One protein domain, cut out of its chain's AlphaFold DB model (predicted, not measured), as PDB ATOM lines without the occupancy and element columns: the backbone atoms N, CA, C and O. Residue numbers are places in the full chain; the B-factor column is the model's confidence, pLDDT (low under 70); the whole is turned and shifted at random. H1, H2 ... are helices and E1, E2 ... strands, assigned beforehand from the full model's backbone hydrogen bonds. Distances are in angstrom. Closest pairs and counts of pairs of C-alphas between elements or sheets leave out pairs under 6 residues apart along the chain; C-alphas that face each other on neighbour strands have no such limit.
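What this domain is: This is residues 211 to 300 of the 420 residues of an uncharacterized protein of Strongyloides venezuelensis (UniProt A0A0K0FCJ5). Two small three-stranded sheets meet near E4 of the one and E2 and the start of E5 of the other, with the short helix H1 grazing both. Beyond the first sheet, H2 and H3 make a corner: H3 packs over edge strand E4, while H2 is on neither sheet, and the E5 to E6 hairpin lies at the other end of the longest axis. The printed part has 90 residues, with three named helices and six named strands in the order E1, H1, E2, E3, E4, H2, H3, E5, E6, and its class is mixed, helices and strands. The sheets run E1, E3, E4 and E2, E5, E6, both antiparallel throughout. The whole is compact, with a radius of gyration of the C-alphas of 13.6 A and spans of 38 by 32 by 23 A.

How they stand to each other: E1, residues 211 to 214, is an edge strand, antiparallel to the inner strand E3, residues 238 to 242; N 213 and O 239 are 2.8 A apart, within hydrogen-bond range. E3 forms a hairpin with E4, residues 244 to 248, the other edge strand; N 240 and O 246 are 2.8 A apart, within hydrogen-bond range. H1, residues 215 to 221, only grazes this sheet with its residues 215 to 217, and is only just on it, with 5 pairs of C-alphas within 10 A. The closest C-alphas of H1 and E3 are those of Ile 215 and Ile 238, 6.1 A apart. H1 also only grazes the second sheet, with its residues 215 to 219. In that sheet the edge strand E2, residues 226 to 229, is antiparallel to the inner strand E5, residues 284 to 289, and N 228 and O 285 are 2.9 A apart, within hydrogen-bond range. E5 forms a hairpin with the edge strand E6, residues 297 to 299; N 298 and O 288 are 2.8 A apart, within hydrogen-bond range. The pairing is staggered: E5 pairs with E2 over residues 284 to 287 and with E6 over residues 287 to 289. Between the sheets, the closest C-alphas of E4 and E5 are those of Cys 245 and Val 284, 6.1 A apart. H3, residues 271 to 280, is on the sheet E1, E3, E4, over E4, at a height over the sheet of 10.0 A. The closest C-alphas of H3 and E4 are those of Lys 277 and Tyr 246, 6.7 A apart. H2, residues 258 to 268, is close to H3 but not clearly touching it, at a steep tilt of 59 degrees, the same way; their closest C-alphas are those of Lys 268 and Ile 274, 7.5 A apart. In H1, H2 and H3 every O i to N i+4 pair is within hydrogen-bond range. H1 and H2 are apart, as are H1 and H3.

Where its parts are: E1 begins at C-alpha 211, at (18.670, -20.056, 43.537), and is 9.9 A long; H1 measures 10.2 A and E2 10.0 A. E3 is 12.5 A long and E4 12.6 A. H2, the longest helix, begins at C-alpha 258, at (23.726, -4.272, 32.075), and is 15.2 A long; H3 is 14.2 A. E5, the longest strand, is 16.5 A, and E6, 6.9 A, ends at C-alpha 299, at (11.077, -32.282, 36.582).

The domain as a whole: The two C-alphas farthest apart are those of Gln 272 and Ser 294, 39.8 A. The printed part has no cut, and no link is long. Residues 254 to 259, of which 258 and 259 belong to H2, stand free. The mean pLDDT of the printed part is 70.2; 41 residues are under 70, namely 236, 242 to 244 and 247 to 283.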
ATOM      1  N   ASN A 211      17.701 -20.009  44.623       74.56
ATOM      2  CA  ASN A 211      18.670 -20.056  43.537       74.56
ATOM      3  C   ASN A 211      18.085 -19.375  42.294       74.56
ATOM      4  O   ASN A 211      16.885 -19.472  42.040       74.56
ATOM      5  N   ILE A 212      18.917 -18.673  41.528       76.19
ATOM      6  CA  ILE A 212      18.504 -18.010  40.288       76.19
ATOM      7  C   ILE A 212      18.944 -18.877  39.111       76.19
ATOM      8  O   ILE A 212      20.131 -19.152  38.935       76.19
ATOM      9  N   VAL A 213      17.980 -19.300  38.300       78.69
ATOM     10  CA  VAL A 213      18.207 -20.073  37.081       78.69
ATOM     11  C   VAL A 213      17.963 -19.179  35.882       78.69
ATOM     12  O   VAL A 213      16.918 -18.547  35.758       78.69
ATOM     13  N   PHE A 214      18.926 -19.160  34.974       78.94
ATOM     14  CA  PHE A 214      18.845 -18.400  33.739       78.94
ATOM     15  C   PHE A 214      18.551 -19.352  32.584       78.94
ATOM     16  O   PHE A 214      19.328 -20.273  32.317       78.94
ATOM     17  N   ILE A 215      17.412 -19.150  31.918       79.25
ATOM     18  CA  ILE A 215      16.874 -20.084  30.915       79.25
ATOM     19  C   ILE A 215      17.855 -20.269  29.756       79.25
ATOM     20  O   ILE A 215      18.110 -21.399  29.331       79.25
ATOM     21  N   HIS A 216      18.468 -19.181  29.288       77.69
ATOM     22  CA  HIS A 216      19.429 -19.224  28.188       77.69
ATOM     23  C   HIS A 216      20.701 -19.997  28.551       77.69
ATOM     24  O   HIS A 216      21.218 -20.728  27.708       77.69
ATOM     25  N   VAL A 217      21.185 -19.907  29.798       77.81
ATOM     26  CA  VAL A 217      22.361 -20.668  30.263       77.81
ATOM     27  C   VAL A 217      22.073 -22.165  30.222       77.81
ATOM     28  O   VAL A 217      22.907 -22.944  29.754       77.81
ATOM     29  N   VAL A 218      20.880 -22.570  30.666       80.12
ATOM     30  CA  VAL A 218      20.448 -23.973  30.639       80.12
ATOM     31  C   VAL A 218      20.338 -24.464  29.196       80.12
ATOM     32  O   VAL A 218      20.994 -25.443  28.840       80.12
ATOM     33  N   LYS A 219      19.606 -23.742  28.336       78.44
ATOM     34  CA  LYS A 219      19.410 -24.109  26.921       78.44
ATOM     35  C   LYS A 219      20.704 -24.075  26.093       78.44
ATOM     36  O   LYS A 219      20.853 -24.841  25.142       78.44
ATOM     37  N   LYS A 220      21.684 -23.235  26.456       78.06
ATOM     38  CA  LYS A 220      23.023 -23.223  25.835       78.06
ATOM     39  C   LYS A 220      23.798 -24.511  26.126       78.06
ATOM     40  O   LYS A 220      24.556 -24.963  25.267       78.06
ATOM     41  N   LYS A 221      23.636 -25.087  27.322       76.44
ATOM     42  CA  LYS A 221      24.312 -26.329  27.736       76.44
ATOM     43  C   LYS A 221      23.579 -27.593  27.294       76.44
ATOM     44  O   LYS A 221      24.237 -28.577  26.968       76.44
ATOM     45  N   ASP A 222      22.255 -27.547  27.267       75.94
ATOM     46  CA  ASP A 222      21.386 -28.631  26.826       75.94
ATOM     47  C   ASP A 222      20.305 -28.070  25.908       75.94
ATOM     48  O   ASP A 222      19.312 -27.493  26.353       75.94
ATOM     49  N   ARG A 223      20.509 -28.239  24.601       74.81
ATOM     50  CA  ARG A 223      19.578 -27.733  23.586       74.81
ATOM     51  C   ARG A 223      18.220 -28.436  23.626       74.81
ATOM     52  O   ARG A 223      17.277 -27.922  23.032       74.81
ATOM     53  N   GLU A 224      18.119 -29.589  24.289       77.94
ATOM     54  CA  GLU A 224      16.881 -30.361  24.423       77.94
ATOM     55  C   GLU A 224      16.144 -30.084  25.743       77.94
ATOM     56  O   GLU A 224      15.029 -30.582  25.931       77.94
ATOM     57  N   ALA A 225      16.720 -29.272  26.638       79.12
ATOM     58  CA  ALA A 225      16.075 -28.869  27.882       79.12
ATOM     59  C   ALA A 225      14.740 -28.162  27.597       79.12
ATOM     60  O   ALA A 225      14.687 -27.147  26.896       79.12
ATOM     61  N   LYS A 226      13.654 -28.684  28.179       82.62
ATOM     62  CA  LYS A 226      12.305 -28.119  28.023       82.62
ATOM     63  C   LYS A 226      11.962 -27.296  29.249       82.62
ATOM     64  O   LYS A 226      11.852 -27.842  30.350       82.62
ATOM     65  N   ILE A 227      11.793 -25.995  29.043       82.12
ATOM     66  CA  ILE A 227      11.492 -25.034  30.099       82.12
ATOM     67  C   ILE A 227      10.203 -24.342  29.698       82.12
ATOM     68  O   ILE A 227      10.227 -23.445  28.868       82.12
ATOM     69  N   SER A 228       9.084 -24.756  30.276       80.81
ATOM     70  CA  SER A 228       7.772 -24.239  29.896       80.81
ATOM     71  C   SER A 228       7.076 -23.538  31.053       80.81
ATOM     72  O   SER A 228       7.194 -23.955  32.207       80.81
ATOM     73  N   TYR A 229       6.302 -22.509  30.727       74.38
ATOM     74  CA  TYR A 229       5.372 -21.850  31.634       74.38
ATOM     75  C   TYR A 229       3.961 -21.966  31.054       74.38
ATOM     76  O   TYR A 229       3.661 -21.428  29.990       74.38
ATOM     77  N   GLY A 230       3.097 -22.737  31.719       72.50
ATOM     78  CA  GLY A 230       1.824 -23.147  31.122       72.50
ATOM     79  C   GLY A 230       2.047 -24.008  29.872       72.50
ATOM     80  O   GLY A 230       2.685 -25.058  29.955       72.50
ATOM     81  N   ASN A 231       1.521 -23.565  28.726       73.31
ATOM     82  CA  ASN A 231       1.693 -24.243  27.434       73.31
ATOM     83  C   ASN A 231       2.834 -23.659  26.586       73.31
ATOM     84  O   ASN A 231       3.141 -24.218  25.533       73.31
ATOM     85  N   ASP A 232       3.452 -22.566  27.033       76.56
ATOM     86  CA  ASP A 232       4.462 -21.850  26.261       76.56
ATOM     87  C   ASP A 232       5.859 -22.356  26.635       76.56
ATOM     88  O   ASP A 232       6.202 -22.441  27.819       76.56
ATOM     89  N   ASP A 233       6.674 -22.702  25.635       79.50
ATOM     90  CA  ASP A 233       8.102 -22.959  25.844       79.50
ATOM     91  C   ASP A 233       8.834 -21.619  25.953       79.50
ATOM     92  O   ASP A 233       8.690 -20.732  25.111       79.50
ATOM     93  N   LEU A 234       9.606 -21.461  27.019       75.69
ATOM     94  CA  LEU A 234      10.312 -20.229  27.324       75.69
ATOM     95  C   LEU A 234      11.679 -20.247  26.652       75.69
ATOM     96  O   LEU A 234      12.509 -21.117  26.921       75.69
ATOM     97  N   GLU A 235      11.945 -19.281  25.781       70.25
ATOM     98  CA  GLU A 235      13.245 -19.158  25.107       70.25
ATOM     99  C   GLU A 235      14.280 -18.397  25.942       70.25
ATOM    100  O   GLU A 235      15.469 -18.708  25.889       70.25
ATOM    101  N   ASN A 236      13.831 -17.428  26.741       69.44
ATOM    102  CA  ASN A 236      14.674 -16.601  27.595       69.44
ATOM    103  C   ASN A 236      13.915 -16.199  28.869       69.44
ATOM    104  O   ASN A 236      12.688 -16.264  28.906       69.44
ATOM    105  N   GLY A 237      14.644 -15.794  29.908       70.50
ATOM    106  CA  GLY A 237      14.084 -15.339  31.176       70.50
ATOM    107  C   GLY A 237      14.841 -15.855  32.395       70.50
ATOM    108  O   GLY A 237      15.857 -16.553  32.287       70.50
ATOM    109  N   ILE A 238      14.323 -15.508  33.572       73.50
ATOM    110  CA  ILE A 238      14.880 -15.906  34.864       73.50
ATOM    111  C   ILE A 238      13.839 -16.705  35.638       73.50
ATOM    112  O   ILE A 238      12.675 -16.330  35.753       73.50
ATOM    113  N   ILE A 239      14.275 -17.806  36.229       75.44
ATOM    114  CA  ILE A 239      13.473 -18.592  37.152       75.44
ATOM    115  C   ILE A 239      14.109 -18.464  38.526       75.44
ATOM    116  O   ILE A 239      15.255 -18.854  38.742       75.44
ATOM    117  N   LEU A 240      13.356 -17.920  39.473       74.25
ATOM    118  CA  LEU A 240      13.739 -17.907  40.873       74.25
ATOM    119  C   LEU A 240      13.258 -19.205  41.517       74.25
ATOM    120  O   LEU A 240      12.060 -19.436  41.666       74.25
ATOM    121  N   MET A 241      14.185 -20.049  41.936       72.62
ATOM    122  CA  MET A 241      13.877 -21.242  42.708       72.62
ATOM    123  C   MET A 241      13.860 -20.888  44.195       72.62
ATOM    124  O   MET A 241      14.919 -20.844  44.806       72.62
ATOM    125  N   LEU A 242      12.692 -20.641  44.794       63.97
ATOM    126  CA  LEU A 242      12.513 -20.421  46.238       63.97
ATOM    127  C   LEU A 242      11.577 -21.495  46.793       63.97
ATOM    128  O   LEU A 242      10.370 -21.307  46.824       63.97
ATOM    129  N   HIS A 243      12.098 -22.641  47.230       58.81
ATOM    130  CA  HIS A 243      11.290 -23.793  47.674       58.81
ATOM    131  C   HIS A 243      10.476 -24.458  46.517       58.81
ATOM    132  O   HIS A 243      10.362 -25.685  46.462       58.81
ATOM    133  N   SER A 244       9.970 -23.664  45.572       63.00
ATOM    134  CA  SER A 244       9.371 -23.972  44.271       63.00
ATOM    135  C   SER A 244      10.122 -23.216  43.159       63.00
ATOM    136  O   SER A 244      10.970 -22.381  43.454       63.00
ATOM    137  N   CYS A 245       9.809 -23.477  41.892       70.69
ATOM    138  CA  CYS A 245      10.227 -22.643  40.766       70.69
ATOM    139  C   CYS A 245       9.205 -21.534  40.514       70.69
ATOM    140  O   CYS A 245       8.048 -21.826  40.224       70.69
ATOM    141  N   TYR A 246       9.637 -20.279  40.569       71.00
ATOM    142  CA  TYR A 246       8.836 -19.118  40.199       71.00
ATOM    143  C   TYR A 246       9.438 -18.470  38.964       71.00
ATOM    144  O   TYR A 246      10.600 -18.063  38.974       71.00
ATOM    145  N   TYR A 247       8.653 -18.370  37.896       69.44
ATOM    146  CA  TYR A 247       9.095 -17.677  36.697       69.44
ATOM    147  C   TYR A 247       8.973 -16.168  36.903       69.44
ATOM    148  O   TYR A 247       7.905 -15.625  37.203       69.44
ATOM    149  N   PHE A 248      10.096 -15.483  36.747       64.69
ATOM    150  CA  PHE A 248      10.124 -14.044  36.610       64.69
ATOM    151  C   PHE A 248      10.383 -13.771  35.139       64.69
ATOM    152  O   PHE A 248      11.480 -14.005  34.630       64.69
ATOM    153  N   ASP A 249       9.340 -13.297  34.460       60.31
ATOM    154  CA  ASP A 249       9.435 -12.885  33.068       60.31
ATOM    155  C   ASP A 249      10.308 -11.632  32.972       60.31
ATOM    156  O   ASP A 249       9.841 -10.493  33.031       60.31
ATOM    157  N   ILE A 250      11.611 -11.874  32.934       58.34
ATOM    158  CA  ILE A 250      12.648 -10.892  32.691       58.34
ATOM    159  C   ILE A 250      13.060 -11.136  31.248       58.34
ATOM    160  O   ILE A 250      14.015 -11.852  30.951       58.34
ATOM    161  N   ASN A 251      12.242 -10.609  30.339       53.12
ATOM    162  CA  ASN A 251      12.462 -10.735  28.910       53.12
ATOM    163  C   ASN A 251      13.545  -9.742  28.484       53.12
ATOM    164  O   ASN A 251      13.281  -8.638  28.005       53.12
ATOM    165  N   VAL A 252      14.796 -10.125  28.717       52.22
ATOM    166  CA  VAL A 252      15.956  -9.346  28.293       52.22
ATOM    167  C   VAL A 252      16.181  -9.658  26.820       52.22
ATOM    168  O   VAL A 252      16.908 -10.583  26.465       52.22
ATOM    169  N   ARG A 253      15.515  -8.906  25.938       45.00
ATOM    170  CA  ARG A 253      15.772  -8.986  24.489       45.00
ATOM    171  C   ARG A 253      17.241  -8.726  24.148       45.00
ATOM    172  O   ARG A 253      17.704  -9.212  23.123       45.00
ATOM    173  N   ASP A 254      17.949  -7.987  25.002       49.84
ATOM    174  CA  ASP A 254      19.360  -7.670  24.829       49.84
ATOM    175  C   ASP A 254      20.098  -7.671  26.181       49.84
ATOM    176  O   ASP A 254      20.046  -6.703  26.939       49.84
ATOM    177  N   MET A 255      20.764  -8.783  26.511       51.69
ATOM    178  CA  MET A 255      21.583  -8.917  27.731       51.69
ATOM    179  C   MET A 255      22.918  -8.159  27.646       51.69
ATOM    180  O   MET A 255      23.729  -8.239  28.569       51.69
ATOM    181  N   THR A 256      23.183  -7.442  26.549       48.50
ATOM    182  CA  THR A 256      24.460  -6.744  26.359       48.50
ATOM    183  C   THR A 256      24.547  -5.393  27.066       48.50
ATOM    184  O   THR A 256      25.666  -4.944  27.306       48.50
ATOM    185  N   SER A 257      23.420  -4.776  27.449       55.28
ATOM    186  CA  SER A 257      23.407  -3.579  28.301       55.28
ATOM    187  C   SER A 257      23.029  -3.953  29.736       55.28
ATOM    188  O   SER A 257      21.861  -4.255  30.004       55.28
ATOM    189  N   SER A 258      23.982  -3.911  30.671       56.69
ATOM    190  CA  SER A 258      23.726  -4.272  32.075       56.69
ATOM    191  C   SER A 258      22.609  -3.440  32.722       56.69
ATOM    192  O   SER A 258      21.854  -3.962  33.538       56.69
ATOM    193  N   ASN A 259      22.427  -2.189  32.286       57.47
ATOM    194  CA  ASN A 259      21.398  -1.289  32.811       57.47
ATOM    195  C   ASN A 259      19.970  -1.757  32.491       57.47
ATOM    196  O   ASN A 259      19.129  -1.784  33.380       57.47
ATOM    197  N   SER A 260      19.685  -2.209  31.261       58.94
ATOM    198  CA  SER A 260      18.332  -2.683  30.910       58.94
ATOM    199  C   SER A 260      17.965  -3.970  31.654       58.94
ATOM    200  O   SER A 260      16.803  -4.188  32.006       58.94
ATOM    201  N   PHE A 261      18.966  -4.812  31.919       60.66
ATOM    202  CA  PHE A 261      18.836  -6.000  32.742       60.66
ATOM    203  C   PHE A 261      18.586  -5.634  34.205       60.66
ATOM    204  O   PHE A 261      17.617  -6.114  34.787       60.66
ATOM    205  N   ALA A 262      19.428  -4.776  34.784       61.72
ATOM    206  CA  ALA A 262      19.334  -4.351  36.174       61.72
ATOM    207  C   ALA A 262      18.024  -3.604  36.457       61.72
ATOM    208  O   ALA A 262      17.407  -3.845  37.491       61.72
ATOM    209  N   ASP A 263      17.552  -2.767  35.534       63.69
ATOM    210  CA  ASP A 263      16.297  -2.031  35.687       63.69
ATOM    211  C   ASP A 263      15.078  -2.961  35.585       63.69
ATOM    212  O   ASP A 263      14.214  -2.936  36.462       63.69
ATOM    213  N   ASN A 264      15.052  -3.891  34.618       65.19
ATOM    214  CA  ASN A 264      14.016  -4.935  34.590       65.19
ATOM    215  C   ASN A 264      14.071  -5.827  35.838       65.19
ATOM    216  O   ASN A 264      13.035  -6.214  36.376       65.19
ATOM    217  N   LEU A 265      15.270  -6.159  36.317       64.56
ATOM    218  CA  LEU A 265      15.459  -6.954  37.525       64.56
ATOM    219  C   LEU A 265      14.937  -6.206  38.761       64.56
ATOM    220  O   LEU A 265      14.233  -6.808  39.564       64.56
ATOM    221  N   LYS A 266      15.214  -4.903  38.900       65.44
ATOM    222  CA  LYS A 266      14.696  -4.053  39.989       65.44
ATOM    223  C   LYS A 266      13.174  -4.017  40.002       65.44
ATOM    224  O   LYS A 266      12.573  -4.196  41.060       65.44
ATOM    225  N   ASP A 267      12.556  -3.848  38.837       65.12
ATOM    226  CA  ASP A 267      11.099  -3.787  38.712       65.12
ATOM    227  C   ASP A 267      10.433  -5.139  39.018       65.12
ATOM    228  O   ASP A 267       9.306  -5.195  39.521       65.12
ATOM    229  N   LYS A 268      11.139  -6.249  38.763       64.50
ATOM    230  CA  LYS A 268      10.637  -7.615  38.978       64.50
ATOM    231  C   LYS A 268      10.980  -8.211  40.347       64.50
ATOM    232  O   LYS A 268      10.222  -9.041  40.840       64.50
ATOM    233  N   ILE A 269      12.058  -7.775  41.000       61.50
ATOM    234  CA  ILE A 269      12.462  -8.183  42.363       61.50
ATOM    235  C   ILE A 269      11.965  -7.144  43.388       61.50
ATOM    236  O   ILE A 269      12.608  -6.836  44.389       61.50
ATOM    237  N   THR A 270      10.770  -6.591  43.179       62.50
ATOM    238  CA  THR A 270      10.112  -5.801  44.226       62.50
ATOM    239  C   THR A 270       9.478  -6.728  45.260       62.50
ATOM    240  O   THR A 270       9.015  -7.826  44.944       62.50
ATOM    241  N   ALA A 271       9.382  -6.278  46.515       60.81
ATOM    242  CA  ALA A 271       8.702  -7.042  47.563       60.81
ATOM    243  C   ALA A 271       7.250  -7.387  47.181       60.81
ATOM    244  O   ALA A 271       6.752  -8.443  47.557       60.81
ATOM    245  N   GLN A 272       6.580  -6.512  46.423       64.94
ATOM    246  CA  GLN A 272       5.209  -6.718  45.967       64.94
ATOM    247  C   GLN A 272       5.117  -7.753  44.841       64.94
ATOM    248  O   GLN A 272       4.237  -8.609  44.903       64.94
ATOM    249  N   GLU A 273       6.030  -7.725  43.869       68.19
ATOM    250  CA  GLU A 273       6.055  -8.704  42.775       68.19
ATOM    251  C   GLU A 273       6.466 -10.088  43.283       68.19
ATOM    252  O   GLU A 273       5.793 -11.074  42.992       68.19
ATOM    253  N   ILE A 274       7.486 -10.169  44.147       64.81
ATOM    254  CA  ILE A 274       7.847 -11.413  44.840       64.81
ATOM    255  C   ILE A 274       6.636 -11.937  45.610       64.81
ATOM    256  O   ILE A 274       6.255 -13.090  45.442       64.81
ATOM    257  N   LYS A 275       5.978 -11.090  46.413       63.81
ATOM    258  CA  LYS A 275       4.781 -11.476  47.167       63.81
ATOM    259  C   LYS A 275       3.696 -12.031  46.238       63.81
ATOM    260  O   LYS A 275       3.197 -13.119  46.492       63.81
ATOM    261  N   SER A 276       3.368 -11.314  45.166       68.75
ATOM    262  CA  SER A 276       2.393 -11.731  44.153       68.75
ATOM    263  C   SER A 276       2.731 -13.111  43.574       68.75
ATOM    264  O   SER A 276       1.937 -14.045  43.667       68.75
ATOM    265  N   LYS A 277       3.969 -13.299  43.100       68.19
ATOM    266  CA  LYS A 277       4.445 -14.558  42.503       68.19
ATOM    267  C   LYS A 277       4.458 -15.729  43.485       68.19
ATOM    268  O   LYS A 277       4.151 -16.853  43.092       68.19
ATOM    269  N   LEU A 278       4.760 -15.472  44.759       63.91
ATOM    270  CA  LEU A 278       4.708 -16.480  45.820       63.91
ATOM    271  C   LEU A 278       3.281 -16.929  46.156       63.91
ATOM    272  O   LEU A 278       3.111 -18.047  46.638       63.91
ATOM    273  N   PHE A 279       2.266 -16.091  45.930       62.91
ATOM    274  CA  PHE A 279       0.873 -16.419  46.248       62.91
ATOM    275  C   PHE A 279       0.076 -16.945  45.050       62.91
ATOM    276  O   PHE A 279      -0.745 -17.846  45.232       62.91
ATOM    277  N   ASP A 280       0.332 -16.445  43.840       61.06
ATOM    278  CA  ASP A 280      -0.546 -16.684  42.687       61.06
ATOM    279  C   ASP A 280      -0.171 -17.893  41.817       61.06
ATOM    280  O   ASP A 280      -0.947 -18.266  40.940       61.06
ATOM    281  N   ASN A 281       0.919 -18.594  42.156       60.50
ATOM    282  CA  ASN A 281       1.481 -19.739  41.432       60.50
ATOM    283  C   ASN A 281       1.941 -19.394  40.007       60.50
ATOM    284  O   ASN A 281       1.244 -18.735  39.239       60.50
ATOM    285  N   GLN A 282       3.109 -19.908  39.626       59.56
ATOM    286  CA  GLN A 282       3.523 -19.951  38.234       59.56
ATOM    287  C   GLN A 282       4.043 -21.354  37.939       59.56
ATOM    288  O   GLN A 282       5.094 -21.739  38.440       59.56
ATOM    289  N   ASP A 283       3.267 -22.120  37.167       63.19
ATOM    290  CA  ASP A 283       3.538 -23.509  36.783       63.19
ATOM    291  C   ASP A 283       4.722 -23.581  35.812       63.19
ATOM    292  O   ASP A 283       4.570 -23.820  34.612       63.19
ATOM    293  N   VAL A 284       5.916 -23.334  36.342       72.00
ATOM    294  CA  VAL A 284       7.161 -23.544  35.618       72.00
ATOM    295  C   VAL A 284       7.484 -25.021  35.667       72.00
ATOM    296  O   VAL A 284       7.578 -25.626  36.738       72.00
ATOM    297  N   LYS A 285       7.669 -25.598  34.492       77.38
ATOM    298  CA  LYS A 285       8.133 -26.962  34.319       77.38
ATOM    299  C   LYS A 285       9.517 -26.905  33.700       77.38
ATOM    300  O   LYS A 285       9.681 -26.366  32.609       77.38
ATOM    301  N   ILE A 286      10.499 -27.456  34.404       80.00
ATOM    302  CA  ILE A 286      11.884 -27.537  33.941       80.00
ATOM    303  C   ILE A 286      12.224 -29.024  33.857       80.00
ATOM    304  O   ILE A 286      12.489 -29.662  34.876       80.00
ATOM    305  N   MET A 287      12.170 -29.583  32.648       84.38
ATOM    306  CA  MET A 287      12.512 -30.985  32.398       84.38
ATOM    307  C   MET A 287      13.964 -31.099  31.958       84.38
ATOM    308  O   MET A 287      14.336 -30.532  30.929       84.38
ATOM    309  N   LEU A 288      14.754 -31.856  32.719       84.00
ATOM    310  CA  LEU A 288      16.190 -32.052  32.499       84.00
ATOM    311  C   LEU A 288      16.565 -33.526  32.666       84.00
ATOM    312  O   LEU A 288      15.866 -34.275  33.350       84.00
ATOM    313  N   LYS A 289      17.700 -33.942  32.098       84.75
ATOM    314  CA  LYS A 289      18.253 -35.284  32.317       84.75
ATOM    315  C   LYS A 289      18.834 -35.389  33.721       84.75
ATOM    316  O   LYS A 289      19.592 -34.522  34.134       84.75
ATOM    317  N   GLN A 290      18.547 -36.468  34.447       83.94
ATOM    318  CA  GLN A 290      19.019 -36.626  35.830       83.94
ATOM    319  C   GLN A 290      20.542 -36.448  35.995       83.94
ATOM    320  O   GLN A 290      20.969 -35.838  36.974       83.94
ATOM    321  N   ASP A 291      21.330 -36.920  35.021       84.19
ATOM    322  CA  ASP A 291      22.800 -36.891  35.052       84.19
ATOM    323  C   ASP A 291      23.415 -35.845  34.108       84.19
ATOM    324  O   ASP A 291      24.596 -35.909  33.767       84.19
ATOM    325  N   GLY A 292      22.624 -34.896  33.598       78.06
ATOM    326  CA  GLY A 292      23.117 -33.845  32.699       78.06
ATOM    327  C   GLY A 292      23.260 -34.242  31.232       78.06
ATOM    328  O   GLY A 292      23.038 -33.422  30.350       78.06
ATOM    329  N   LYS A 293      23.616 -35.497  30.945       79.19
ATOM    330  CA  LYS A 293      23.812 -35.990  29.565       79.19
ATOM    331  C   LYS A 293      22.968 -37.208  29.207       79.19
ATOM    332  O   LYS A 293      22.726 -37.471  28.034       79.19
ATOM    333  N   SER A 294      22.553 -37.973  30.206       75.06
ATOM    334  CA  SER A 294      21.829 -39.233  30.052       75.06
ATOM    335  C   SER A 294      20.909 -39.466  31.250       75.06
ATOM    336  O   SER A 294      20.917 -38.697  32.211       75.06
ATOM    337  N   GLY A 295      20.107 -40.527  31.188       79.31
ATOM    338  CA  GLY A 295      19.205 -40.911  32.272       79.31
ATOM    339  C   GLY A 295      17.764 -40.450  32.060       79.31
ATOM    340  O   GLY A 295      17.382 -39.996  30.975       79.31
ATOM    341  N   LYS A 296      16.941 -40.635  33.099       86.06
ATOM    342  CA  LYS A 296      15.522 -40.264  33.068       86.06
ATOM    343  C   LYS A 296      15.371 -38.744  33.008       86.06
ATOM    344  O   LYS A 296      16.141 -38.018  33.634       86.06
ATOM    345  N   ASP A 297      14.356 -38.286  32.283       86.06
ATOM    346  CA  ASP A 297      13.920 -36.898  32.384       86.06
ATOM    347  C   ASP A 297      13.250 -36.703  33.742       86.06
ATOM    348  O   ASP A 297      12.315 -37.427  34.098       86.06
ATOM    349  N   ILE A 298      13.735 -35.727  34.497       82.94
ATOM    350  CA  ILE A 298      13.165 -35.321  35.773       82.94
ATOM    351  C   ILE A 298      12.637 -33.901  35.661       82.94
ATOM    352  O   ILE A 298      13.204 -33.061  34.965       82.94
ATOM    353  N   ASP A 299      11.542 -33.642  36.363       81.31
ATOM    354  CA  ASP A 299      11.077 -32.282  36.582       81.31
ATOM    355  C   ASP A 299      11.749 -31.745  37.839       81.31
ATOM    356  O   ASP A 299      11.471 -32.218  38.945       81.31
ATOM    357  N   VAL A 300      12.655 -30.783  37.675       77.88
ATOM    358  CA  VAL A 300      13.374 -30.207  38.820       77.88
ATOM    359  C   VAL A 300      12.507 -29.223  39.604       77.88
ATOM    360  O   VAL A 300      12.846 -28.858  40.731       77.88
TER     361      VAL A 300